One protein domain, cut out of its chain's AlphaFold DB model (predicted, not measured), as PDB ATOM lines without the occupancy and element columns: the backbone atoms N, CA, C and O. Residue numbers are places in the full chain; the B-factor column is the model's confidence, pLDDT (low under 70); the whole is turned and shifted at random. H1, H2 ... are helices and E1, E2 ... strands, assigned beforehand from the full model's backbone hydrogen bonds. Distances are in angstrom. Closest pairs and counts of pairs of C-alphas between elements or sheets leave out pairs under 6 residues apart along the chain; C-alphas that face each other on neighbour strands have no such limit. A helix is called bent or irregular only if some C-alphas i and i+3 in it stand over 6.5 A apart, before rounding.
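This is residues 4 to 166 of the 173 residues of an uncharacterized protein of Ruminococcus sp. AF12-5 (UniProt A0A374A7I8). A twisted sheet of five strands, with H4b and H6 side by side over one face and the other face bare, makes one end of an elongated model. The helical hairpin of H2 and H3 makes the other end, away from the sheet; H1, which reaches edge strand E3, and H4a, the first arm of the bent H4, bridge the two. The printed part has 163 residues, with named elements in the order H1 H2 H3 H4 E1 E2 E3 H5 E4 E5 H6; the sheet, E3 E2 E1 E4 E5, is antiparallel, and the class is mixed. The whole is loose, with a radius of gyration of the C-alphas of 19.2 A and spans of 60 by 34 by 22 A.

H1, residues 4 to 21, is on the sheet; its closest C-alpha to E3, residues 107 to 111, is that of Glu 6, 6.2 A from Thr 110's. H2, residues 25 to 44, and H3, residues 51 to 57, form a hairpin and touch at a shallow tilt of 24 degrees, closest at the C-alphas of Ser 38 and Ser 52, 4.7 A. H4, residues 59 to 83, is the hub, touching three helices; by its hydrogen bonds it was assigned as one helix, but it is bent, with C-alphas 71 and 74 7.4 A apart. Its arms, H4a, residues 59 to 71, and H4b, residues 74 to 83, stand at a steep tilt of 60 degrees. H1, with residues 13 to 18 alone, touches H4a about perpendicular, at 78 degrees, closest at the C-alphas of Asn 14 and Gln 70, 5.3 A. E1, residues 89 to 93, E2, residues 97 to 101, and E3 form a meander, each strand the antiparallel neighbour of the one before; N 91 and O 99, 2.8 A, and N 100 and O 108, 2.8 A, are within hydrogen-bond range. H5, residues 115 to 118, only grazes the sheet. E4, residues 123 to 131, pairs with E1 through N 92 and O 126, 2.8 A, and forms a hairpin with E5, residues 134 to 142, through N 127 and O 138, 2.9 A. H6, residues 148 to 165, is over E4 and E5 at a height over the sheet of 10.0 A; H4b, on the same face, is over E2 and E1 at 8.8 A. Every O i to N i+4 pair is within hydrogen-bond range in H1, H2, H4a, H4b and H6, and 2 of 3 are in H3; H5 is too short for one.

H1 begins at C-alpha 4 (-46.961, 0.130, 37.021) and is 25.8 A long; H2 is 28.7 A. E4 is 26.1 A and E5 26.2 A. H6, 26.2 A, ends at C-alpha 165 (-43.865, 0.766, 64.688).

The C-alphas farthest apart, those of His 43 and Lys 164, are 60.5 A apart. The printed part has no cut, and no link is long. Mean pLDDT of the printed part is 89.9; residues 143 to 146 are under 70.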
ATOM      1  N   LYS A   4     -47.155   1.070  38.132       82.62
ATOM      2  CA  LYS A   4     -46.961   0.130  37.021       82.62
ATOM      3  C   LYS A   4     -45.969   0.628  35.969       82.62
ATOM      4  O   LYS A   4     -45.341  -0.188  35.311       82.62
ATOM      5  N   GLN A   5     -45.868   1.942  35.766       87.12
ATOM      6  CA  GLN A   5     -44.930   2.502  34.795       87.12
ATOM      7  C   GLN A   5     -43.491   2.441  35.316       87.12
ATOM      8  O   GLN A   5     -42.598   2.096  34.552       87.12
ATOM      9  N   GLU A   6     -43.283   2.742  36.600       90.94
ATOM     10  CA  GLU A   6     -41.966   2.684  37.251       90.94
ATOM     11  C   GLU A   6     -41.433   1.248  37.262       90.94
ATOM     12  O   GLU A   6     -40.356   0.975  36.740       90.94
ATOM     13  N   GLU A   7     -42.242   0.310  37.765       90.94
ATOM     14  CA  GLU A   7     -41.887  -1.111  37.830       90.94
ATOM     15  C   GLU A   7     -41.624  -1.690  36.432       90.94
ATOM     16  O   GLU A   7     -40.655  -2.417  36.244       90.94
ATOM     17  N   LYS A   8     -42.407  -1.292  35.417       94.44
ATOM     18  CA  LYS A   8     -42.160  -1.697  34.028       94.44
ATOM     19  C   LYS A   8     -40.815  -1.186  33.511       94.44
ATOM     20  O   LYS A   8     -40.106  -1.935  32.850       94.44
ATOM     21  N   THR A   9     -40.458   0.068  33.783       94.75
ATOM     22  CA  THR A   9     -39.142   0.601  33.399       94.75
ATOM     23  C   THR A   9     -38.017  -0.186  34.075       94.75
ATOM     24  O   THR A   9     -37.028  -0.518  33.426       94.75
ATOM     25  N   TRP A  10     -38.182  -0.539  35.348       96.25
ATOM     26  CA  TRP A  10     -37.223  -1.355  36.092       96.25
ATOM     27  C   TRP A  10     -37.071  -2.772  35.520       96.25
ATOM     28  O   TRP A  10     -35.951  -3.259  35.376       96.25
ATOM     29  N   ASP A  11     -38.177  -3.403  35.126       95.62
ATOM     30  CA  ASP A  11     -38.154  -4.705  34.456       95.62
ATOM     31  C   ASP A  11     -37.414  -4.638  33.113       95.62
ATOM     32  O   ASP A  11     -36.646  -5.541  32.783       95.62
ATOM     33  N   GLU A  12     -37.620  -3.574  32.331       96.62
ATOM     34  CA  GLU A  12     -36.906  -3.378  31.065       96.62
ATOM     35  C   GLU A  12     -35.404  -3.162  31.282       96.62
ATOM     36  O   GLU A  12     -34.600  -3.726  30.542       96.62
ATOM     37  N   TYR A  13     -35.006  -2.439  32.333       96.19
ATOM     38  CA  TYR A  13     -33.597  -2.315  32.709       96.19
ATOM     39  C   TYR A  13     -32.958  -3.670  33.027       96.19
ATOM     40  O   TYR A  13     -31.909  -4.010  32.475       96.19
ATOM     41  N   ASN A  14     -33.627  -4.477  33.851       95.12
ATOM     42  CA  ASN A  14     -33.155  -5.810  34.212       95.12
ATOM     43  C   ASN A  14     -33.027  -6.741  32.988       95.12
ATOM     44  O   ASN A  14     -32.024  -7.445  32.824       95.12
ATOM     45  N   LYS A  15     -34.023  -6.724  32.093       94.25
ATOM     46  CA  LYS A  15     -34.004  -7.506  30.844       94.25
ATOM     47  C   LYS A  15     -32.883  -7.068  29.913       94.25
ATOM     48  O   LYS A  15     -32.200  -7.922  29.352       94.25
ATOM     49  N   PHE A  16     -32.703  -5.759  29.746       93.81
ATOM     50  CA  PHE A  16     -31.691  -5.212  28.854       93.81
ATOM     51  C   PHE A  16     -30.286  -5.635  29.287       93.81
ATOM     52  O   PHE A  16     -29.545  -6.170  28.464       93.81
ATOM     53  N   TYR A  17     -29.944  -5.514  30.576       93.38
ATOM     54  CA  TYR A  17     -28.639  -5.980  31.050       93.38
ATOM     55  C   TYR A  17     -28.468  -7.497  30.929       93.38
ATOM     56  O   TYR A  17     -27.432  -7.955  30.462       93.38
ATOM     57  N   SER A  18     -29.506  -8.281  31.241       91.06
ATOM     58  CA  SER A  18     -29.468  -9.743  31.067       91.06
ATOM     59  C   SER A  18     -29.203 -10.165  29.612       91.06
ATOM     60  O   SER A  18     -28.680 -11.251  29.355       91.06
ATOM     61  N   TYR A  19     -29.601  -9.334  28.644       90.75
ATOM     62  CA  TYR A  19     -29.314  -9.543  27.229       90.75
ATOM     63  C   TYR A  19     -27.901  -9.073  26.853       90.75
ATOM     64  O   TYR A  19     -27.203  -9.799  26.144       90.75
ATOM     65  N   LEU A  20     -27.461  -7.917  27.366       90.88
ATOM     66  CA  LEU A  20     -26.092  -7.410  27.204       90.88
ATOM     67  C   LEU A  20     -25.039  -8.380  27.753       90.88
ATOM     68  O   LEU A  20     -24.063  -8.664  27.068       90.88
ATOM     69  N   GLU A  21     -25.245  -8.923  28.954       88.25
ATOM     70  CA  GLU A  21     -24.312  -9.847  29.616       88.25
ATOM     71  C   GLU A  21     -24.036 -11.094  28.761       88.25
ATOM     72  O   GLU A  21     -22.912 -11.588  28.697       88.25
ATOM     73  N   LYS A  22     -25.053 -11.575  28.039       90.44
ATOM     74  CA  LYS A  22     -24.949 -12.744  27.152       90.44
ATOM     75  C   LYS A  22     -24.349 -12.426  25.782       90.44
ATOM     76  O   LYS A  22     -24.049 -13.353  25.037       90.44
ATOM     77  N   ASN A  23     -24.221 -11.149  25.431       89.44
ATOM     78  CA  ASN A  23     -23.811 -10.699  24.105       89.44
ATOM     79  C   ASN A  23     -22.939  -9.441  24.244       89.44
ATOM     80  O   ASN A  23     -23.394  -8.325  23.995       89.44
ATOM     81  N   SER A  24     -21.679  -9.616  24.645       80.00
ATOM     82  CA  SER A  24     -20.751  -8.507  24.921       80.00
ATOM     83  C   SER A  24     -20.587  -7.528  23.748       80.00
ATOM     84  O   SER A  24     -20.451  -6.326  23.971       80.00
ATOM     85  N   GLU A  25     -20.688  -8.013  22.506       87.44
ATOM     86  CA  GLU A  25     -20.643  -7.207  21.273       87.44
ATOM     87  C   GLU A  25     -21.764  -6.151  21.196       87.44
ATOM     88  O   GLU A  25     -21.628  -5.122  20.530       87.44
ATOM     89  N   LEU A  26     -22.873  -6.350  21.918       87.56
ATOM     90  CA  LEU A  26     -23.978  -5.393  21.947       87.56
ATOM     91  C   LEU A  26     -23.612  -4.080  22.623       87.56
ATOM     92  O   LEU A  26     -24.255  -3.073  22.336       87.56
ATOM     93  N   LYS A  27     -22.608  -4.066  23.507       88.25
ATOM     94  CA  LYS A  27     -22.160  -2.825  24.142       88.25
ATOM     95  C   LYS A  27     -21.610  -1.865  23.087       88.25
ATOM     96  O   LYS A  27     -22.084  -0.737  22.971       88.25
ATOM     97  N   GLU A  28     -20.703  -2.355  22.245       88.75
ATOM     98  CA  GLU A  28     -20.122  -1.589  21.137       88.75
ATOM     99  C   GLU A  28     -21.181  -1.206  20.093       88.75
ATOM    100  O   GLU A  28     -21.201  -0.071  19.602       88.75
ATOM    101  N   ALA A  29     -22.103  -2.126  19.784       91.25
ATOM    102  CA  ALA A  29     -23.207  -1.859  18.867       91.25
ATOM    103  C   ALA A  29     -24.170  -0.788  19.408       91.25
ATOM    104  O   ALA A  29     -24.622   0.066  18.645       91.25
ATOM    105  N   PHE A  30     -24.459  -0.788  20.713       91.62
ATOM    106  CA  PHE A  30     -25.288   0.224  21.369       91.62
ATOM    107  C   PHE A  30     -24.613   1.596  21.326       91.62
ATOM    108  O   PHE A  30     -25.226   2.561  20.876       91.62
ATOM    109  N   GLU A  31     -23.337   1.685  21.711       90.50
ATOM    110  CA  GLU A  31     -22.572   2.939  21.656       90.50
ATOM    111  C   GLU A  31     -22.508   3.504  20.232       90.50
ATOM    112  O   GLU A  31     -22.716   4.702  20.013       90.50
ATOM    113  N   SER A  32     -22.267   2.633  19.251       90.44
ATOM    114  CA  SER A  32     -22.277   2.989  17.830       90.44
ATOM    115  C   SER A  32     -23.669   3.434  17.376       90.44
ATOM    116  O   SER A  32     -23.801   4.432  16.671       90.44
ATOM    117  N   GLY A  33     -24.722   2.754  17.832       92.44
ATOM    118  CA  GLY A  33     -26.113   3.115  17.577       92.44
ATOM    119  C   GLY A  33     -26.476   4.501  18.113       92.44
ATOM    120  O   GLY A  33     -27.082   5.290  17.386       92.44
ATOM    121  N   ILE A  34     -26.050   4.846  19.334       91.62
ATOM    122  CA  ILE A  34     -26.245   6.181  19.925       91.62
ATOM    123  C   ILE A  34     -25.525   7.257  19.105       91.62
ATOM    124  O   ILE A  34     -26.104   8.312  18.823       91.62
ATOM    125  N   LYS A  35     -24.300   6.990  18.638       89.69
ATOM    126  CA  LYS A  35     -23.563   7.899  17.739       89.69
ATOM    127  C   LYS A  35     -24.282   8.091  16.399       89.69
ATOM    128  O   LYS A  35     -24.435   9.221  15.932       89.69
ATOM    129  N   CYS A  36     -24.785   7.012  15.799       90.75
ATOM    130  CA  CYS A  36     -25.562   7.074  14.559       90.75
ATOM    131  C   CYS A  36     -26.856   7.882  14.739       90.75
ATOM    132  O   CYS A  36     -27.146   8.783  13.949       90.75
ATOM    133  N   PHE A  37     -27.617   7.602  15.798       91.19
ATOM    134  CA  PHE A  37     -28.886   8.274  16.069       91.19
ATOM    135  C   PHE A  37     -28.699   9.760  16.391       91.19
ATOM    136  O   PHE A  37     -29.407  10.612  15.856       91.19
ATOM    137  N   SER A  38     -27.703  10.095  17.209       88.94
ATOM    138  CA  SER A  38     -27.383  11.486  17.539       88.94
ATOM    139  C   SER A  38     -26.911  12.296  16.322       88.94
ATOM    140  O   SER A  38     -27.283  13.464  16.173       88.94
ATOM    141  N   SER A  39     -26.180  11.667  15.395       88.44
ATOM    142  CA  SER A  39     -25.817  12.276  14.107       88.44
ATOM    143  C   SER A  39     -27.056  12.556  13.251       88.44
ATOM    144  O   SER A  39     -27.222  13.663  12.742       88.44
ATOM    145  N   TYR A  40     -27.979  11.593  13.151       91.25
ATOM    146  CA  TYR A  40     -29.251  11.781  12.446       91.25
ATOM    147  C   TYR A  40     -30.080  12.943  13.021       91.25
ATOM    148  O   TYR A  40     -30.602  13.760  12.257       91.25
ATOM    149  N   LEU A  41     -30.165  13.062  14.353       90.44
ATOM    150  CA  LEU A  41     -30.858  14.179  15.004       90.44
ATOM    151  C   LEU A  41     -30.249  15.528  14.606       90.44
ATOM    152  O   LEU A  41     -30.991  16.450  14.274       90.44
ATOM    153  N   SER A  42     -28.918  15.613  14.576       86.62
ATOM    154  CA  SER A  42     -28.180  16.830  14.210       86.62
ATOM    155  C   SER A  42     -28.418  17.247  12.754       86.62
ATOM    156  O   SER A  42     -28.501  18.433  12.452       86.62
ATOM    157  N   HIS A  43     -28.556  16.276  11.845       89.12
ATOM    158  CA  HIS A  43     -28.908  16.540  10.445       89.12
ATOM    159  C   HIS A  43     -30.374  16.953  10.272       89.12
ATOM    160  O   HIS A  43     -30.694  17.712   9.362       89.12
ATOM    161  N   THR A  44     -31.261  16.438  11.127       90.44
ATOM    162  CA  THR A  44     -32.705  16.691  11.046       90.44
ATOM    163  C   THR A  44     -33.080  18.061  11.612       90.44
ATOM    164  O   THR A  44     -33.969  18.722  11.081       90.44
ATOM    165  N   ASN A  45     -32.407  18.506  12.676       87.25
ATOM    166  CA  ASN A  45     -32.563  19.845  13.238       87.25
ATOM    167  C   ASN A  45     -31.217  20.326  13.804       87.25
ATOM    168  O   ASN A  45     -30.629  19.676  14.669       87.25
ATOM    169  N   GLN A  46     -30.761  21.497  13.353       81.44
ATOM    170  CA  GLN A  46     -29.513  22.105  13.820       81.44
ATOM    171  C   GLN A  46     -29.515  22.425  15.324       81.44
ATOM    172  O   GLN A  46     -28.453  22.455  15.941       81.44
ATOM    173  N   GLU A  47     -30.680  22.590  15.951       87.38
ATOM    174  CA  GLU A  47     -30.789  22.765  17.406       87.38
ATOM    175  C   GLU A  47     -30.364  21.507  18.188       87.38
ATOM    176  O   GLU A  47     -30.028  21.589  19.369       87.38
ATOM    177  N   TYR A  48     -30.318  20.342  17.535       84.81
ATOM    178  CA  TYR A  48     -29.928  19.068  18.141       84.81
ATOM    179  C   TYR A  48     -28.447  18.721  17.977       84.81
ATOM    180  O   TYR A  48     -28.039  17.646  18.412       84.81
ATOM    181  N   VAL A  49     -27.622  19.609  17.411       80.25
ATOM    182  CA  VAL A  49     -26.178  19.370  17.215       80.25
ATOM    183  C   VAL A  49     -25.474  18.978  18.519       80.25
ATOM    184  O   VAL A  49     -24.606  18.104  18.515       80.25
ATOM    185  N   TYR A  50     -25.900  19.534  19.657       76.00
ATOM    186  CA  TYR A  50     -25.355  19.193  20.976       76.00
ATOM    187  C   TYR A  50     -25.568  17.721  21.370       76.00
ATOM    188  O   TYR A  50     -24.755  17.166  22.111       76.00
ATOM    189  N   ASN A  51     -26.594  17.050  20.836       79.50
ATOM    190  CA  ASN A  51     -26.888  15.649  21.148       79.50
ATOM    191  C   ASN A  51     -25.805  14.691  20.639       79.50
ATOM    192  O   ASN A  51     -25.617  13.637  21.240       79.50
ATOM    193  N   SER A  52     -25.072  15.060  19.578       72.00
ATOM    194  CA  SER A  52     -23.937  14.278  19.055       72.00
ATOM    195  C   SER A  52     -22.842  14.055  20.104       72.00
ATOM    196  O   SER A  52     -22.259  12.972  20.189       72.00
ATOM    197  N   THR A  53     -22.610  15.065  20.947       75.62
ATOM    198  CA  THR A  53     -21.592  15.038  22.005       75.62
ATOM    199  C   THR A  53     -22.196  14.607  23.338       75.62
ATOM    200  O   THR A  53     -21.623  13.782  24.040       75.62
ATOM    201  N   TYR A  54     -23.383  15.126  23.667       81.19
ATOM    202  CA  TYR A  54     -24.020  14.916  24.964       81.19
ATOM    203  C   TYR A  54     -24.465  13.465  25.165       81.19
ATOM    204  O   TYR A  54     -24.084  12.852  26.154       81.19
ATOM    205  N   LEU A  55     -25.211  12.878  24.218       82.94
ATOM    206  CA  LEU A  55     -25.772  11.529  24.385       82.94
ATOM    207  C   LEU A  55     -24.686  10.457  24.487       82.94
ATOM    208  O   LEU A  55     -24.784   9.560  25.317       82.94
ATOM    209  N   SER A  56     -23.632  10.581  23.679       80.12
ATOM    210  CA  SER A  56     -22.507   9.644  23.712       80.12
ATOM    211  C   SER A  56     -21.755   9.696  25.049       80.12
ATOM    212  O   SER A  56     -21.199   8.682  25.462       80.12
ATOM    213  N   GLY A  57     -21.768  10.845  25.736       80.88
ATOM    214  CA  GLY A  57     -21.138  11.029  27.045       80.88
ATOM    215  C   GLY A  57     -21.800  10.249  28.185       80.88
ATOM    216  O   GLY A  57     -21.140   9.988  29.182       80.88
ATOM    217  N   PHE A  58     -23.060   9.819  28.036       86.88
ATOM    218  CA  PHE A  58     -23.769   9.048  29.070       86.88
ATOM    219  C   PHE A  58     -23.592   7.536  28.954       86.88
ATOM    220  O   PHE A  58     -24.066   6.813  29.826       86.88
ATOM    221  N   ASN A  59     -22.952   7.034  27.895       88.50
ATOM    222  CA  ASN A  59     -22.879   5.591  27.656       88.50
ATOM    223  C   ASN A  59     -22.171   4.863  28.807       88.50
ATOM    224  O   ASN A  59     -22.706   3.891  29.332       88.50
ATOM    225  N   GLU A  60     -21.005   5.354  29.235       87.75
ATOM    226  CA  GLU A  60     -20.244   4.747  30.333       87.75
ATOM    227  C   GLU A  60     -21.038   4.756  31.646       87.75
ATOM    228  O   GLU A  60     -21.209   3.706  32.266       87.75
ATOM    229  N   GLU A  61     -21.601   5.910  32.020       90.19
ATOM    230  CA  GLU A  61     -22.434   6.057  33.220       90.19
ATOM    231  C   GLU A  61     -23.650   5.123  33.187       90.19
ATOM    232  O   GLU A  61     -23.959   4.462  34.180       90.19
ATOM    233  N   PHE A  62     -24.317   5.022  32.035       92.69
ATOM    234  CA  PHE A  62     -25.460   4.139  31.841       92.69
ATOM    235  C   PHE A  62     -25.078   2.667  31.998       92.69
ATOM    236  O   PHE A  62     -25.801   1.924  32.661       92.69
ATOM    237  N   PHE A  63     -23.944   2.237  31.436       91.75
ATOM    238  CA  PHE A  63     -23.494   0.852  31.569       91.75
ATOM    239  C   PHE A  63     -23.097   0.502  33.005       91.75
ATOM    240  O   PHE A  63     -23.463  -0.570  33.487       91.75
ATOM    241  N   CYS A  64     -22.420   1.408  33.714       90.88
ATOM    242  CA  CYS A  64     -22.141   1.229  35.139       90.88
ATOM    243  C   CYS A  64     -23.436   1.150  35.959       90.88
ATOM    244  O   CYS A  64     -23.587   0.269  36.806       90.88
ATOM    245  N   PHE A  65     -24.394   2.040  35.681       94.81
ATOM    246  CA  PHE A  65     -25.695   2.046  36.342       94.81
ATOM    247  C   PHE A  65     -26.461   0.744  36.109       94.81
ATOM    248  O   PHE A  65     -26.925   0.139  37.069       94.81
ATOM    249  N   ILE A  66     -26.607   0.304  34.857       95.06
ATOM    250  CA  ILE A  66     -27.476  -0.826  34.512       95.06
ATOM    251  C   ILE A  66     -26.922  -2.161  35.036       95.06
ATOM    252  O   ILE A  66     -27.690  -3.024  35.461       95.06
ATOM    253  N   GLU A  67     -25.595  -2.302  35.075       92.69
ATOM    254  CA  GLU A  67     -24.922  -3.436  35.706       92.69
ATOM    255  C   GLU A  67     -25.200  -3.477  37.211       92.69
ATOM    256  O   GLU A  67     -25.639  -4.497  37.746       92.69
ATOM    257  N   ALA A  68     -24.976  -2.360  37.906       92.88
ATOM    258  CA  ALA A  68     -25.206  -2.281  39.343       92.88
ATOM    259  C   ALA A  68     -26.696  -2.434  39.695       92.88
ATOM    260  O   ALA A  68     -27.046  -3.100  40.672       92.88
ATOM    261  N   PHE A  69     -27.574  -1.876  38.858       95.12
ATOM    262  CA  PHE A  69     -29.020  -2.026  38.953       95.12
ATOM    263  C   PHE A  69     -29.406  -3.503  38.940       95.12
ATOM    264  O   PHE A  69     -30.095  -3.951  39.855       95.12
ATOM    265  N   GLN A  70     -28.947  -4.268  37.942       92.94
ATOM    266  CA  GLN A  70     -29.314  -5.677  37.799       92.94
ATOM    267  C   GLN A  70     -28.872  -6.504  39.011       92.94
ATOM    268  O   GLN A  70     -29.678  -7.267  39.547       92.94
ATOM    269  N   LYS A  71     -27.648  -6.278  39.509       90.19
ATOM    270  CA  LYS A  71     -27.112  -6.980  40.688       90.19
ATOM    271  C   LYS A  71     -27.960  -6.756  41.941       90.19
ATOM    272  O   LYS A  71     -28.085  -7.652  42.769       90.19
ATOM    273  N   LYS A  72     -28.544  -5.563  42.084       91.50
ATOM    274  CA  LYS A  72     -29.352  -5.159  43.246       91.50
ATOM    275  C   LYS A  72     -30.841  -5.478  43.093       91.50
ATOM    276  O   LYS A  72     -31.562  -5.538  44.091       91.50
ATOM    277  N   TYR A  73     -31.332  -5.664  41.868       93.81
ATOM    278  CA  TYR A  73     -32.764  -5.575  41.581       93.81
ATOM    279  C   TYR A  73     -33.613  -6.642  42.283       93.81
ATOM    280  O   TYR A  73     -34.670  -6.317  42.824       93.81
ATOM    281  N   ALA A  74     -33.142  -7.890  42.352       91.62
ATOM    282  CA  ALA A  74     -33.864  -8.963  43.043       91.62
ATOM    283  C   ALA A  74     -34.054  -8.653  44.541       91.62
ATOM    284  O   ALA A  74     -35.161  -8.753  45.072       91.62
ATOM    285  N   THR A  75     -32.989  -8.189  45.200       90.81
ATOM    286  CA  THR A  75     -32.999  -7.761  46.604       90.81
ATOM    287  C   THR A  75     -33.953  -6.589  46.823       90.81
ATOM    288  O   THR A  75     -34.759  -6.598  47.752       90.81
ATOM    289  N   VAL A  76     -33.911  -5.588  45.938       94.06
ATOM    290  CA  VAL A  76     -34.833  -4.444  45.970       94.06
ATOM    291  C   VAL A  76     -36.282  -4.922  45.903       94.06
ATOM    292  O   VAL A  76     -37.086  -4.538  46.751       94.06
ATOM    293  N   GLN A  77     -36.625  -5.778  44.936       94.81
ATOM    294  CA  GLN A  77     -37.988  -6.292  44.782       94.81
ATOM    295  C   GLN A  77     -38.470  -7.021  46.040       94.81
ATOM    296  O   GLN A  77     -39.605  -6.814  46.472       94.81
ATOM    297  N   GLU A  78     -37.614  -7.836  46.658       93.94
ATOM    298  CA  GLU A  78     -37.953  -8.553  47.884       93.94
ATOM    299  C   GLU A  78     -38.230  -7.600  49.058       93.94
ATOM    300  O   GLU A  78     -39.257  -7.728  49.733       93.94
ATOM    301  N   LEU A  79     -37.356  -6.612  49.280       94.62
ATOM    302  CA  LEU A  79     -37.514  -5.630  50.358       94.62
ATOM    303  C   LEU A  79     -38.764  -4.761  50.164       94.62
ATOM    304  O   LEU A  79     -39.515  -4.544  51.119       94.62
ATOM    305  N   LEU A  80     -39.034  -4.304  48.933       95.81
ATOM    306  CA  LEU A  80     -40.243  -3.534  48.620       95.81
ATOM    307  C   LEU A  80     -41.504  -4.378  48.842       95.81
ATOM    308  O   LEU A  80     -42.443  -3.911  49.486       95.81
ATOM    309  N   LYS A  81     -41.512  -5.637  48.387       94.62
ATOM    310  CA  LYS A  81     -42.626  -6.562  48.622       94.62
ATOM    311  C   LYS A  81     -42.870  -6.785  50.113       94.62
ATOM    312  O   LYS A  81     -44.013  -6.862  50.538       94.62
ATOM    313  N   LYS A  82     -41.820  -6.849  50.935       94.38
ATOM    314  CA  LYS A  82     -42.001  -6.989  52.384       94.38
ATOM    315  C   LYS A  82     -42.580  -5.731  53.023       94.38
ATOM    316  O   LYS A  82     -43.459  -5.830  53.875       94.38
ATOM    317  N   ALA A  83     -42.106  -4.557  52.618       94.62
ATOM    318  CA  ALA A  83     -42.583  -3.285  53.148       94.62
ATOM    319  C   ALA A  83     -44.029  -2.956  52.732       94.62
ATOM    320  O   ALA A  83     -44.722  -2.252  53.464       94.62
ATOM    321  N   GLU A  84     -44.520  -3.492  51.608       94.25
ATOM    322  CA  GLU A  84     -45.903  -3.273  51.150       94.25
ATOM    323  C   GLU A  84     -46.966  -3.915  52.060       94.25
ATOM    324  O   GLU A  84     -48.140  -3.552  51.998       94.25
ATOM    325  N   GLU A  85     -46.559  -4.850  52.924       94.00
ATOM    326  CA  GLU A  85     -47.430  -5.503  53.905       94.00
ATOM    327  C   GLU A  85     -47.841  -4.579  55.062       94.00
ATOM    328  O   GLU A  85     -48.686  -4.962  55.871       94.00
ATOM    329  N   TYR A  86     -47.242  -3.392  55.174       93.94
ATOM    330  CA  TYR A  86     -47.354  -2.519  56.337       93.94
ATOM    331  C   TYR A  86     -47.810  -1.103  55.958       93.94
ATOM    332  O   TYR A  86     -47.537  -0.617  54.861       93.94
ATOM    333  N   HIS A  87     -48.475  -0.403  56.878       93.44
ATOM    334  CA  HIS A  87     -49.044   0.933  56.653       93.44
ATOM    335  C   HIS A  87     -48.083   2.075  57.029       93.44
ATOM    336  O   HIS A  87     -47.171   1.910  57.840       93.44
ATOM    337  N   ASN A  88     -48.334   3.283  56.515       93.81
ATOM    338  CA  ASN A  88     -47.608   4.512  56.891       93.81
ATOM    339  C   ASN A  88     -46.071   4.401  56.814       93.81
ATOM    340  O   ASN A  88     -45.360   5.018  57.617       93.81
ATOM    341  N   ILE A  89     -45.561   3.617  55.862       95.06
ATOM    342  CA  ILE A  89     -44.129   3.414  55.645       95.06
ATOM    343  C   ILE A  89     -43.655   4.218  54.450       95.06
ATOM    344  O   ILE A  89     -44.361   4.427  53.469       95.06
ATOM    345  N   THR A  90     -42.414   4.673  54.526       97.06
ATOM    346  CA  THR A  90     -41.627   5.069  53.365       97.06
ATOM    347  C   THR A  90     -40.308   4.317  53.418       97.06
ATOM    348  O   THR A  90     -39.484   4.611  54.284       97.06
ATOM    349  N   LEU A  91     -40.129   3.366  52.505       97.88
ATOM    350  CA  LEU A  91     -38.886   2.637  52.278       97.88
ATOM    351  C   LEU A  91     -38.172   3.258  51.077       97.88
ATOM    352  O   LEU A  91     -38.767   3.408  50.010       97.88
ATOM    353  N   LYS A  92     -36.906   3.621  51.250       97.38
ATOM    354  CA  LYS A  92     -36.011   4.113  50.204       97.38
ATOM    355  C   LYS A  92     -34.784   3.223  50.141       97.38
ATOM    356  O   LYS A  92     -34.217   2.888  51.178       97.38
ATOM    357  N   ILE A  93     -34.376   2.881  48.928       96.06
ATOM    358  CA  ILE A  93     -33.180   2.092  48.663       96.06
ATOM    359  C   ILE A  93     -32.308   2.848  47.666       96.06
ATOM    360  O   ILE A  93     -32.812   3.320  46.643       96.06
ATOM    361  N   ASP A  94     -31.025   3.013  47.995       95.38
ATOM    362  CA  ASP A  94     -30.007   3.721  47.200       95.38
ATOM    363  C   ASP A  94     -30.458   5.099  46.720       95.38
ATOM    364  O   ASP A  94     -30.073   5.566  45.659       95.38
ATOM    365  N   ARG A  95     -31.357   5.756  47.465       95.12
ATOM    366  CA  ARG A  95     -31.979   7.029  47.053       95.12
ATOM    367  C   ARG A  95     -32.525   7.004  45.618       95.12
ATOM    368  O   ARG A  95     -32.665   8.066  45.015       95.12
ATOM    369  N   TYR A  96     -32.843   5.823  45.096       96.88
ATOM    370  CA  TYR A  96     -33.287   5.594  43.729       96.88
ATOM    371  C   TYR A  96     -34.644   4.895  43.734       96.88
ATOM    372  O   TYR A  96     -35.601   5.428  43.183       96.88
ATOM    373  N   TRP A  97     -34.778   3.770  44.438       97.50
ATOM    374  CA  TRP A  97     -36.065   3.094  44.592       97.50
ATOM    375  C   TRP A  97     -36.794   3.605  45.830       97.50
ATOM    376  O   TRP A  97     -36.207   3.710  46.907       97.50
ATOM    377  N   MET A  98     -38.087   3.898  45.701       97.44
ATOM    378  CA  MET A  98     -38.924   4.275  46.835       97.44
ATOM    379  C   MET A  98     -40.284   3.587  46.786       97.44
ATOM    380  O   MET A  98     -40.968   3.628  45.764       97.44
ATOM    381  N   LEU A  99     -40.699   3.039  47.926       97.19
ATOM    382  CA  LEU A  99     -42.062   2.609  48.212       97.19
ATOM    383  C   LEU A  99     -42.625   3.458  49.349       97.19
ATOM    384  O   LEU A  99     -41.970   3.661  50.370       97.19
ATOM    385  N   GLN A 100     -43.862   3.906  49.194       96.38
ATOM    386  CA  GLN A 100     -44.639   4.531  50.253       96.38
ATOM    387  C   GLN A 100     -45.972   3.816  50.409       96.38
ATOM    388  O   GLN A 100     -46.630   3.543  49.409       96.38
ATOM    389  N   THR A 101     -46.387   3.558  51.641       95.06
ATOM    390  CA  THR A 101     -47.730   3.079  51.974       95.06
ATOM    391  C   THR A 101     -48.421   4.110  52.852       95.06
ATOM    392  O   THR A 101     -47.804   4.707  53.736       95.06
ATOM    393  N   ASP A 102     -49.699   4.365  52.594       91.75
ATOM    394  CA  ASP A 102     -50.504   5.231  53.451       91.75
ATOM    395  C   ASP A 102     -51.191   4.439  54.578       91.75
ATOM    396  O   ASP A 102     -50.939   3.250  54.792       91.75
ATOM    397  N   LYS A 103     -52.047   5.124  55.338       88.50
ATOM    398  CA  LYS A 103     -52.823   4.549  56.444       88.50
ATOM    399  C   LYS A 103     -53.858   3.507  55.999       88.50
ATOM    400  O   LYS A 103     -54.309   2.730  56.832       88.50
ATOM    401  N   GLU A 104     -54.260   3.534  54.727       86.69
ATOM    402  CA  GLU A 104     -55.228   2.619  54.110       86.69
ATOM    403  C   GLU A 104     -54.518   1.453  53.397       86.69
ATOM    404  O   GLU A 104     -55.175   0.638  52.752       86.69
ATOM    405  N   GLY A 105     -53.183   1.390  53.472       83.12
ATOM    406  CA  GLY A 105     -52.373   0.395  52.774       83.12
ATOM    407  C   GLY A 105     -52.217   0.669  51.274       83.12
ATOM    408  O   GLY A 105     -51.680  -0.168  50.546       83.12
ATOM    409  N   LYS A 106     -52.644   1.837  50.764       91.06
ATOM    410  CA  LYS A 106     -52.408   2.188  49.356       91.06
ATOM    411  C   LYS A 106     -50.928   2.448  49.155       91.06
ATOM    412  O   LYS A 106     -50.328   3.284  49.831       91.06
ATOM    413  N   LYS A 107     -50.355   1.750  48.177       93.50
ATOM    414  CA  LYS A 107     -48.937   1.848  47.853       93.50
ATOM    415  C   LYS A 107     -48.655   2.818  46.713       93.50
ATOM    416  O   LYS A 107     -49.405   2.893  45.736       93.50
ATOM    417  N   LYS A 108     -47.516   3.492  46.795       95.19
ATOM    418  CA  LYS A 108     -46.913   4.287  45.730       95.19
ATOM    419  C   LYS A 108     -45.458   3.882  45.564       95.19
ATOM    420  O   LYS A 108     -44.703   3.906  46.529       95.19
ATOM    421  N   VAL A 109     -45.078   3.546  44.341       95.69
ATOM    422  CA  VAL A 109     -43.704   3.217  43.957       95.69
ATOM    423  C   VAL A 109     -43.183   4.346  43.076       95.69
ATOM    424  O   VAL A 109     -43.944   4.925  42.297       95.69
ATOM    425  N   THR A 110     -41.934   4.762  43.255       95.62
ATOM    426  CA  THR A 110     -41.367   5.909  42.531       95.62
ATOM    427  C   THR A 110     -39.862   5.756  42.351       95.62
ATOM    428  O   THR A 110     -39.175   5.326  43.280       95.62
ATOM    429  N   THR A 111     -39.362   6.164  41.183       96.25
ATOM    430  CA  THR A 111     -37.932   6.370  40.934       96.25
ATOM    431  C   THR A 111     -37.515   7.774  41.368       96.25
ATOM    432  O   THR A 111     -38.150   8.772  41.025       96.25
ATOM    433  N   LEU A 112     -36.443   7.856  42.145       95.12
ATOM    434  CA  LEU A 112     -35.817   9.084  42.619       95.12
ATOM    435  C   LEU A 112     -34.572   9.409  41.775       95.12
ATOM    436  O   LEU A 112     -34.042   8.561  41.065       95.12
ATOM    437  N   SER A 113     -34.055  10.631  41.888       92.62
ATOM    438  CA  SER A 113     -32.901  11.116  41.112       92.62
ATOM    439  C   SER A 113     -31.537  10.581  41.585       92.62
ATOM    440  O   SER A 113     -30.509  11.191  41.307       92.62
ATOM    441  N   GLY A 114     -31.510   9.496  42.359       91.12
ATOM    442  CA  GLY A 114     -30.301   8.940  42.968       91.12
ATOM    443  C   GLY A 114     -29.599   7.871  42.135       91.12
ATOM    444  O   GLY A 114     -29.026   6.962  42.720       91.12
ATOM    445  N   SER A 115     -29.621   7.942  40.800       91.56
ATOM    446  CA  SER A 115     -29.008   6.917  39.928       91.56
ATOM    447  C   SER A 115     -27.541   6.637  40.268       91.56
ATOM    448  O   SER A 115     -27.108   5.493  40.223       91.56
ATOM    449  N   ASN A 116     -26.797   7.659  40.694       90.31
ATOM    450  CA  ASN A 116     -25.380   7.528  41.039       90.31
ATOM    451  C   ASN A 116     -25.142   6.665  42.290       90.31
ATOM    452  O   ASN A 116     -24.107   6.018  42.388       90.31
ATOM    453  N   TYR A 117     -26.105   6.606  43.216       91.81
ATOM    454  CA  TYR A 117     -26.010   5.778  44.426       91.81
ATOM    455  C   TYR A 117     -26.242   4.291  44.122       91.81
ATOM    456  O   TYR A 117     -25.766   3.427  44.851       91.81
ATOM    457  N   VAL A 118     -26.935   3.969  43.023       93.75
ATOM    458  CA  VAL A 118     -27.118   2.574  42.589       93.75
ATOM    459  C   VAL A 118     -25.772   1.935  42.254       93.75
ATOM    460  O   VAL A 118     -25.571   0.764  42.564       93.75
ATOM    461  N   GLY A 119     -24.837   2.708  41.695       89.88
ATOM    462  CA  GLY A 119     -23.481   2.262  41.372       89.88
ATOM    463  C   GLY A 119     -22.535   2.118  42.570       89.88
ATOM    464  O   GLY A 119     -21.416   1.654  42.381       89.88
ATOM    465  N   GLU A 120     -22.940   2.507  43.784       89.19
ATOM    466  CA  GLU A 120     -22.082   2.381  44.967       89.19
ATOM    467  C   GLU A 120     -21.947   0.920  45.429       89.19
ATOM    468  O   GLU A 120     -22.900   0.136  45.381       89.19
ATOM    469  N   ASP A 121     -20.765   0.579  45.961       82.75
ATOM    470  CA  ASP A 121     -20.435  -0.748  46.515       82.75
ATOM    471  C   ASP A 121     -21.348  -1.175  47.671       82.75
ATOM    472  O   ASP A 121     -21.455  -2.358  48.002       82.75
ATOM    473  N   LYS A 122     -21.952  -0.199  48.348       86.31
ATOM    474  CA  LYS A 122     -22.886  -0.417  49.444       86.31
ATOM    475  C   LYS A 122     -24.307  -0.199  48.960       86.31
ATOM    476  O   LYS A 122     -24.558   0.530  48.004       86.31
ATOM    477  N   MET A 123     -25.235  -0.845  49.647       89.56
ATOM    478  CA  MET A 123     -26.656  -0.607  49.479       89.56
ATOM    479  C   MET A 123     -27.155   0.153  50.707       89.56
ATOM    480  O   MET A 123     -26.970  -0.255  51.858       89.56
ATOM    481  N   LEU A 124     -27.761   1.300  50.445       92.56
ATOM    482  CA  LEU A 124     -28.366   2.168  51.432       92.56
ATOM    483  C   LEU A 124     -29.841   1.806  51.563       92.56
ATOM    484  O   LEU A 124     -30.591   1.921  50.598       92.56
ATOM    485  N   VAL A 125     -30.278   1.440  52.765       94.62
ATOM    486  CA  VAL A 125     -31.679   1.128  53.067       94.62
ATOM    487  C   VAL A 125     -32.177   2.057  54.166       94.62
ATOM    488  O   VAL A 125     -31.679   2.044  55.291       94.62
ATOM    489  N   GLU A 126     -33.192   2.858  53.847       96.19
ATOM    490  CA  GLU A 126     -33.817   3.801  54.772       96.19
ATOM    491  C   GLU A 126     -35.315   3.522  54.862       96.19
ATOM    492  O   GLU A 126     -36.039   3.650  53.877       96.19
ATOM    493  N   CYS A 127     -35.809   3.180  56.048       96.94
ATOM    494  CA  CYS A 127     -37.235   2.995  56.294       96.94
ATOM    495  C   CYS A 127     -37.708   4.012  57.327       96.94
ATOM    496  O   CYS A 127     -37.115   4.161  58.392       96.94
ATOM    497  N   SER A 128     -38.782   4.733  57.023       96.12
ATOM    498  CA  SER A 128     -39.387   5.679  57.956       96.12
ATOM    499  C   SER A 128     -40.861   5.376  58.164       96.12
ATOM    500  O   SER A 128     -41.574   5.074  57.210       96.12
ATOM    501  N   ILE A 129     -41.302   5.464  59.419       94.75
ATOM    502  CA  ILE A 129     -42.663   5.135  59.846       94.75
ATOM    503  C   ILE A 129     -43.241   6.319  60.603       94.75
ATOM    504  O   ILE A 129     -42.603   6.846  61.518       94.75
ATOM    505  N   MET A 130     -44.452   6.736  60.239       87.81
ATOM    506  CA  MET A 130     -45.201   7.739  60.993       87.81
ATOM    507  C   MET A 130     -46.213   7.055  61.913       87.81
ATOM    508  O   MET A 130     -47.162   6.434  61.444       87.81
ATOM    509  N   CYS A 131     -46.027   7.196  63.225       84.00
ATOM    510  CA  CYS A 131     -46.896   6.612  64.245       84.00
ATOM    511  C   CYS A 131     -47.075   7.604  65.405       84.00
ATOM    512  O   CYS A 131     -46.097   8.150  65.917       84.00
ATOM    513  N   ASN A 132     -48.323   7.873  65.810       81.88
ATOM    514  CA  ASN A 132     -48.671   8.807  66.894       81.88
ATOM    515  C   ASN A 132     -48.009  10.194  66.767       81.88
ATOM    516  O   ASN A 132     -47.446  10.717  67.727       81.88
ATOM    517  N   MET A 133     -48.030  10.770  65.557       83.12
ATOM    518  CA  MET A 133     -47.369  12.044  65.205       83.12
ATOM    519  C   MET A 133     -45.840  12.069  65.401       83.12
ATOM    520  O   MET A 133     -45.219  13.122  65.271       83.12
ATOM    521  N   LYS A 134     -45.210  10.920  65.670       88.75
ATOM    522  CA  LYS A 134     -43.755  10.758  65.711       88.75
ATOM    523  C   LYS A 134     -43.281  10.019  64.464       88.75
ATOM    524  O   LYS A 134     -43.971   9.142  63.944       88.75
ATOM    525  N   ARG A 135     -42.090  10.381  63.986       91.62
ATOM    526  CA  ARG A 135     -41.405   9.675  62.901       91.62
ATOM    527  C   ARG A 135     -40.309   8.799  63.492       91.62
ATOM    528  O   ARG A 135     -39.418   9.309  64.162       91.62
ATOM    529  N   TYR A 136     -40.374   7.508  63.203       93.75
ATOM    530  CA  TYR A 136     -39.322   6.545  63.501       93.75
ATOM    531  C   TYR A 136     -38.522   6.295  62.231       93.75
ATOM    532  O   TYR A 136     -39.096   6.285  61.140       93.75
ATOM    533  N   ILE A 137     -37.209   6.138  62.365       94.19
ATOM    534  CA  ILE A 137     -36.296   5.975  61.235       94.19
ATOM    535  C   ILE A 137     -35.403   4.771  61.503       94.19
ATOM    536  O   ILE A 137     -34.788   4.667  62.562       94.19
ATOM    537  N   PHE A 138     -35.340   3.898  60.514       93.88
ATOM    538  CA  PHE A 138     -34.367   2.840  60.345       93.88
ATOM    539  C   PHE A 138     -33.449   3.227  59.190       93.88
ATOM    540  O   PHE A 138     -33.920   3.694  58.150       93.88
ATOM    541  N   HIS A 139     -32.148   3.055  59.377       92.62
ATOM    542  CA  HIS A 139     -31.141   3.417  58.391       92.62
ATOM    543  C   HIS A 139     -29.976   2.432  58.485       92.62
ATOM    544  O   HIS A 139     -29.383   2.277  59.553       92.62
ATOM    545  N   ARG A 140     -29.649   1.788  57.366       87.50
ATOM    546  CA  ARG A 140     -28.509   0.877  57.205       87.50
ATOM    547  C   ARG A 140     -27.765   1.236  55.923       87.50
ATOM    548  O   ARG A 140     -28.392   1.562  54.918       87.50
ATOM    549  N   ASN A 141     -26.438   1.181  55.965       84.12
ATOM    550  CA  ASN A 141     -25.570   1.433  54.815       84.12
ATOM    551  C   ASN A 141     -24.447   0.387  54.793       84.12
ATOM    552  O   ASN A 141     -23.375   0.587  55.375       84.12
ATOM    553  N   GLU A 142     -24.729  -0.756  54.173       76.19
ATOM    554  CA  GLU A 142     -23.919  -1.973  54.276       76.19
ATOM    555  C   GLU A 142     -23.629  -2.566  52.895       76.19
ATOM    556  O   GLU A 142     -24.336  -2.306  51.918       76.19
ATOM    557  N   LYS A 143     -22.550  -3.350  52.792       67.81
ATOM    558  CA  LYS A 143     -22.232  -4.101  51.572       67.81
ATOM    559  C   LYS A 143     -23.191  -5.287  51.476       67.81
ATOM    560  O   LYS A 143     -22.915  -6.341  52.021       67.81
ATOM    561  N   ILE A 144     -24.345  -5.074  50.852       60.59
ATOM    562  CA  ILE A 144     -25.392  -6.103  50.723       60.59
ATOM    563  C   ILE A 144     -25.269  -6.841  49.393       60.59
ATOM    564  O   ILE A 144     -25.489  -8.046  49.322       60.59
ATOM    565  N   VAL A 145     -24.853  -6.143  48.334       63.50
ATOM    566  CA  VAL A 145     -24.361  -6.829  47.139       63.50
ATOM    567  C   VAL A 145     -23.084  -7.531  47.594       63.50
ATOM    568  O   VAL A 145     -22.209  -6.856  48.124       63.50
ATOM    569  N   PHE A 146     -23.008  -8.855  47.448       56.94
ATOM    570  CA  PHE A 146     -21.863  -9.738  47.750       56.94
ATOM    571  C   PHE A 146     -21.825 -10.494  49.099       56.94
ATOM    572  O   PHE A 146     -21.044 -11.439  49.164       56.94
ATOM    573  N   ASP A 147     -22.642 -10.189  50.121       70.81
ATOM    574  CA  ASP A 147     -22.641 -10.942  51.398       70.81
ATOM    575  C   ASP A 147     -24.051 -11.389  51.843       70.81
ATOM    576  O   ASP A 147     -24.909 -10.566  52.173       70.81
ATOM    577  N   GLU A 148     -24.301 -12.706  51.845       77.75
ATOM    578  CA  GLU A 148     -25.605 -13.296  52.196       77.75
ATOM    579  C   GLU A 148     -25.963 -13.106  53.678       77.75
ATOM    580  O   GLU A 148     -27.134 -12.895  54.000       77.75
ATOM    581  N   GLU A 149     -24.979 -13.148  54.583       83.56
ATOM    582  CA  GLU A 149     -25.214 -12.998  56.026       83.56
ATOM    583  C   GLU A 149     -25.706 -11.586  56.360       83.56
ATOM    584  O   GLU A 149     -26.771 -11.435  56.968       83.56
ATOM    585  N   SER A 150     -25.008 -10.555  55.864       82.12
ATOM    586  CA  SER A 150     -25.434  -9.154  56.003       82.12
ATOM    587  C   SER A 150     -26.853  -8.927  55.473       82.12
ATOM    588  O   SER A 150     -27.639  -8.180  56.061       82.12
ATOM    589  N   TYR A 151     -27.229  -9.595  54.375       84.56
ATOM    590  CA  TYR A 151     -28.583  -9.485  53.835       84.56
ATOM    591  C   TYR A 151     -29.651 -10.078  54.768       84.56
ATOM    592  O   TYR A 151     -30.703  -9.464  54.985       84.56
ATOM    593  N   ILE A 152     -29.392 -11.259  55.331       88.06
ATOM    594  CA  ILE A 152     -30.309 -11.923  56.265       88.06
ATOM    595  C   ILE A 152     -30.523 -11.055  57.510       88.06
ATOM    596  O   ILE A 152     -31.669 -10.876  57.940       88.06
ATOM    597  N   GLU A 153     -29.448 -10.481  58.056       89.81
ATOM    598  CA  GLU A 153     -29.515  -9.579  59.210       89.81
ATOM    599  C   GLU A 153     -30.300  -8.302  58.898       89.81
ATOM    600  O   GLU A 153     -31.252  -7.984  59.616       89.81
ATOM    601  N   LEU A 154     -29.995  -7.622  57.785       90.25
ATOM    602  CA  LEU A 154     -30.738  -6.440  57.338       90.25
ATOM    603  C   LEU A 154     -32.242  -6.726  57.272       90.25
ATOM    604  O   LEU A 154     -33.059  -5.942  57.761       90.25
ATOM    605  N   LYS A 155     -32.615  -7.828  56.615       91.56
ATOM    606  CA  LYS A 155     -34.016  -8.189  56.406       91.56
ATOM    607  C   LYS A 155     -34.719  -8.440  57.735       91.56
ATOM    608  O   LYS A 155     -35.850  -7.982  57.914       91.56
ATOM    609  N   LYS A 156     -34.064  -9.151  58.655       93.81
ATOM    610  CA  LYS A 156     -34.583  -9.407  60.000       93.81
ATOM    611  C   LYS A 156     -34.815  -8.093  60.750       93.81
ATOM    612  O   LYS A 156     -35.942  -7.840  61.170       93.81
ATOM    613  N   ASP A 157     -33.804  -7.235  60.831       94.50
ATOM    614  CA  ASP A 157     -33.877  -5.965  61.557       94.50
ATOM    615  C   ASP A 157     -34.939  -5.021  60.977       94.50
ATOM    616  O   ASP A 157     -35.682  -4.366  61.713       94.50
ATOM    617  N   LEU A 158     -35.041  -4.957  59.646       94.94
ATOM    618  CA  LEU A 158     -36.048  -4.150  58.965       94.94
ATOM    619  C   LEU A 158     -37.466  -4.643  59.290       94.94
ATOM    620  O   LEU A 158     -38.357  -3.828  59.533       94.94
ATOM    621  N   ILE A 159     -37.686  -5.963  59.311       94.62
ATOM    622  CA  ILE A 159     -38.978  -6.554  59.688       94.62
ATOM    623  C   ILE A 159     -39.301  -6.238  61.148       94.62
ATOM    624  O   ILE A 159     -40.392  -5.737  61.411       94.62
ATOM    625  N   GLU A 160     -38.365  -6.457  62.074       95.75
ATOM    626  CA  GLU A 160     -38.557  -6.146  63.496       95.75
ATOM    627  C   GLU A 160     -38.902  -4.662  63.708       95.75
ATOM    628  O   GLU A 160     -39.812  -4.323  64.469       95.75
ATOM    629  N   PHE A 161     -38.234  -3.762  62.981       95.50
ATOM    630  CA  PHE A 161     -38.540  -2.334  62.993       95.50
ATOM    631  C   PHE A 161     -39.965  -2.034  62.501       95.50
ATOM    632  O   PHE A 161     -40.694  -1.276  63.148       95.50
ATOM    633  N   MET A 162     -40.386  -2.630  61.381       94.88
ATOM    634  CA  MET A 162     -41.731  -2.426  60.835       94.88
ATOM    635  C   MET A 162     -42.819  -3.000  61.748       94.88
ATOM    636  O   MET A 162     -43.815  -2.323  61.988       94.88
ATOM    637  N   GLU A 163     -42.617  -4.188  62.322       93.88
ATOM    638  CA  GLU A 163     -43.560  -4.807  63.267       93.88
ATOM    639  C   GLU A 163     -43.717  -4.005  64.559       93.88
ATOM    640  O   GLU A 163     -44.805  -3.956  65.130       93.88
ATOM    641  N   LYS A 164     -42.645  -3.348  65.009       93.06
ATOM    642  CA  LYS A 164     -42.666  -2.532  66.223       93.06
ATOM    643  C   LYS A 164     -43.442  -1.227  66.059       93.06
ATOM    644  O   LYS A 164     -44.037  -0.752  67.027       93.06
ATOM    645  N   TYR A 165     -43.392  -0.611  64.877       92.00
ATOM    646  CA  TYR A 165     -43.865   0.766  64.688       92.00
ATOM    647  C   TYR A 165     -45.012   0.926  63.683       92.00
ATOM    648  O   TYR A 165     -45.594   2.012  63.633       92.00
ATOM    649  N   SER A 166     -45.360  -0.107  62.910       89.94
ATOM    650  CA  SER A 166     -46.412  -0.067  61.888       89.94
ATOM    651  C   SER A 166     -47.422  -1.217  62.019       89.94
ATOM    652  O   SER A 166     -47.115  -2.300  62.514       89.94
TER     653      SER A 166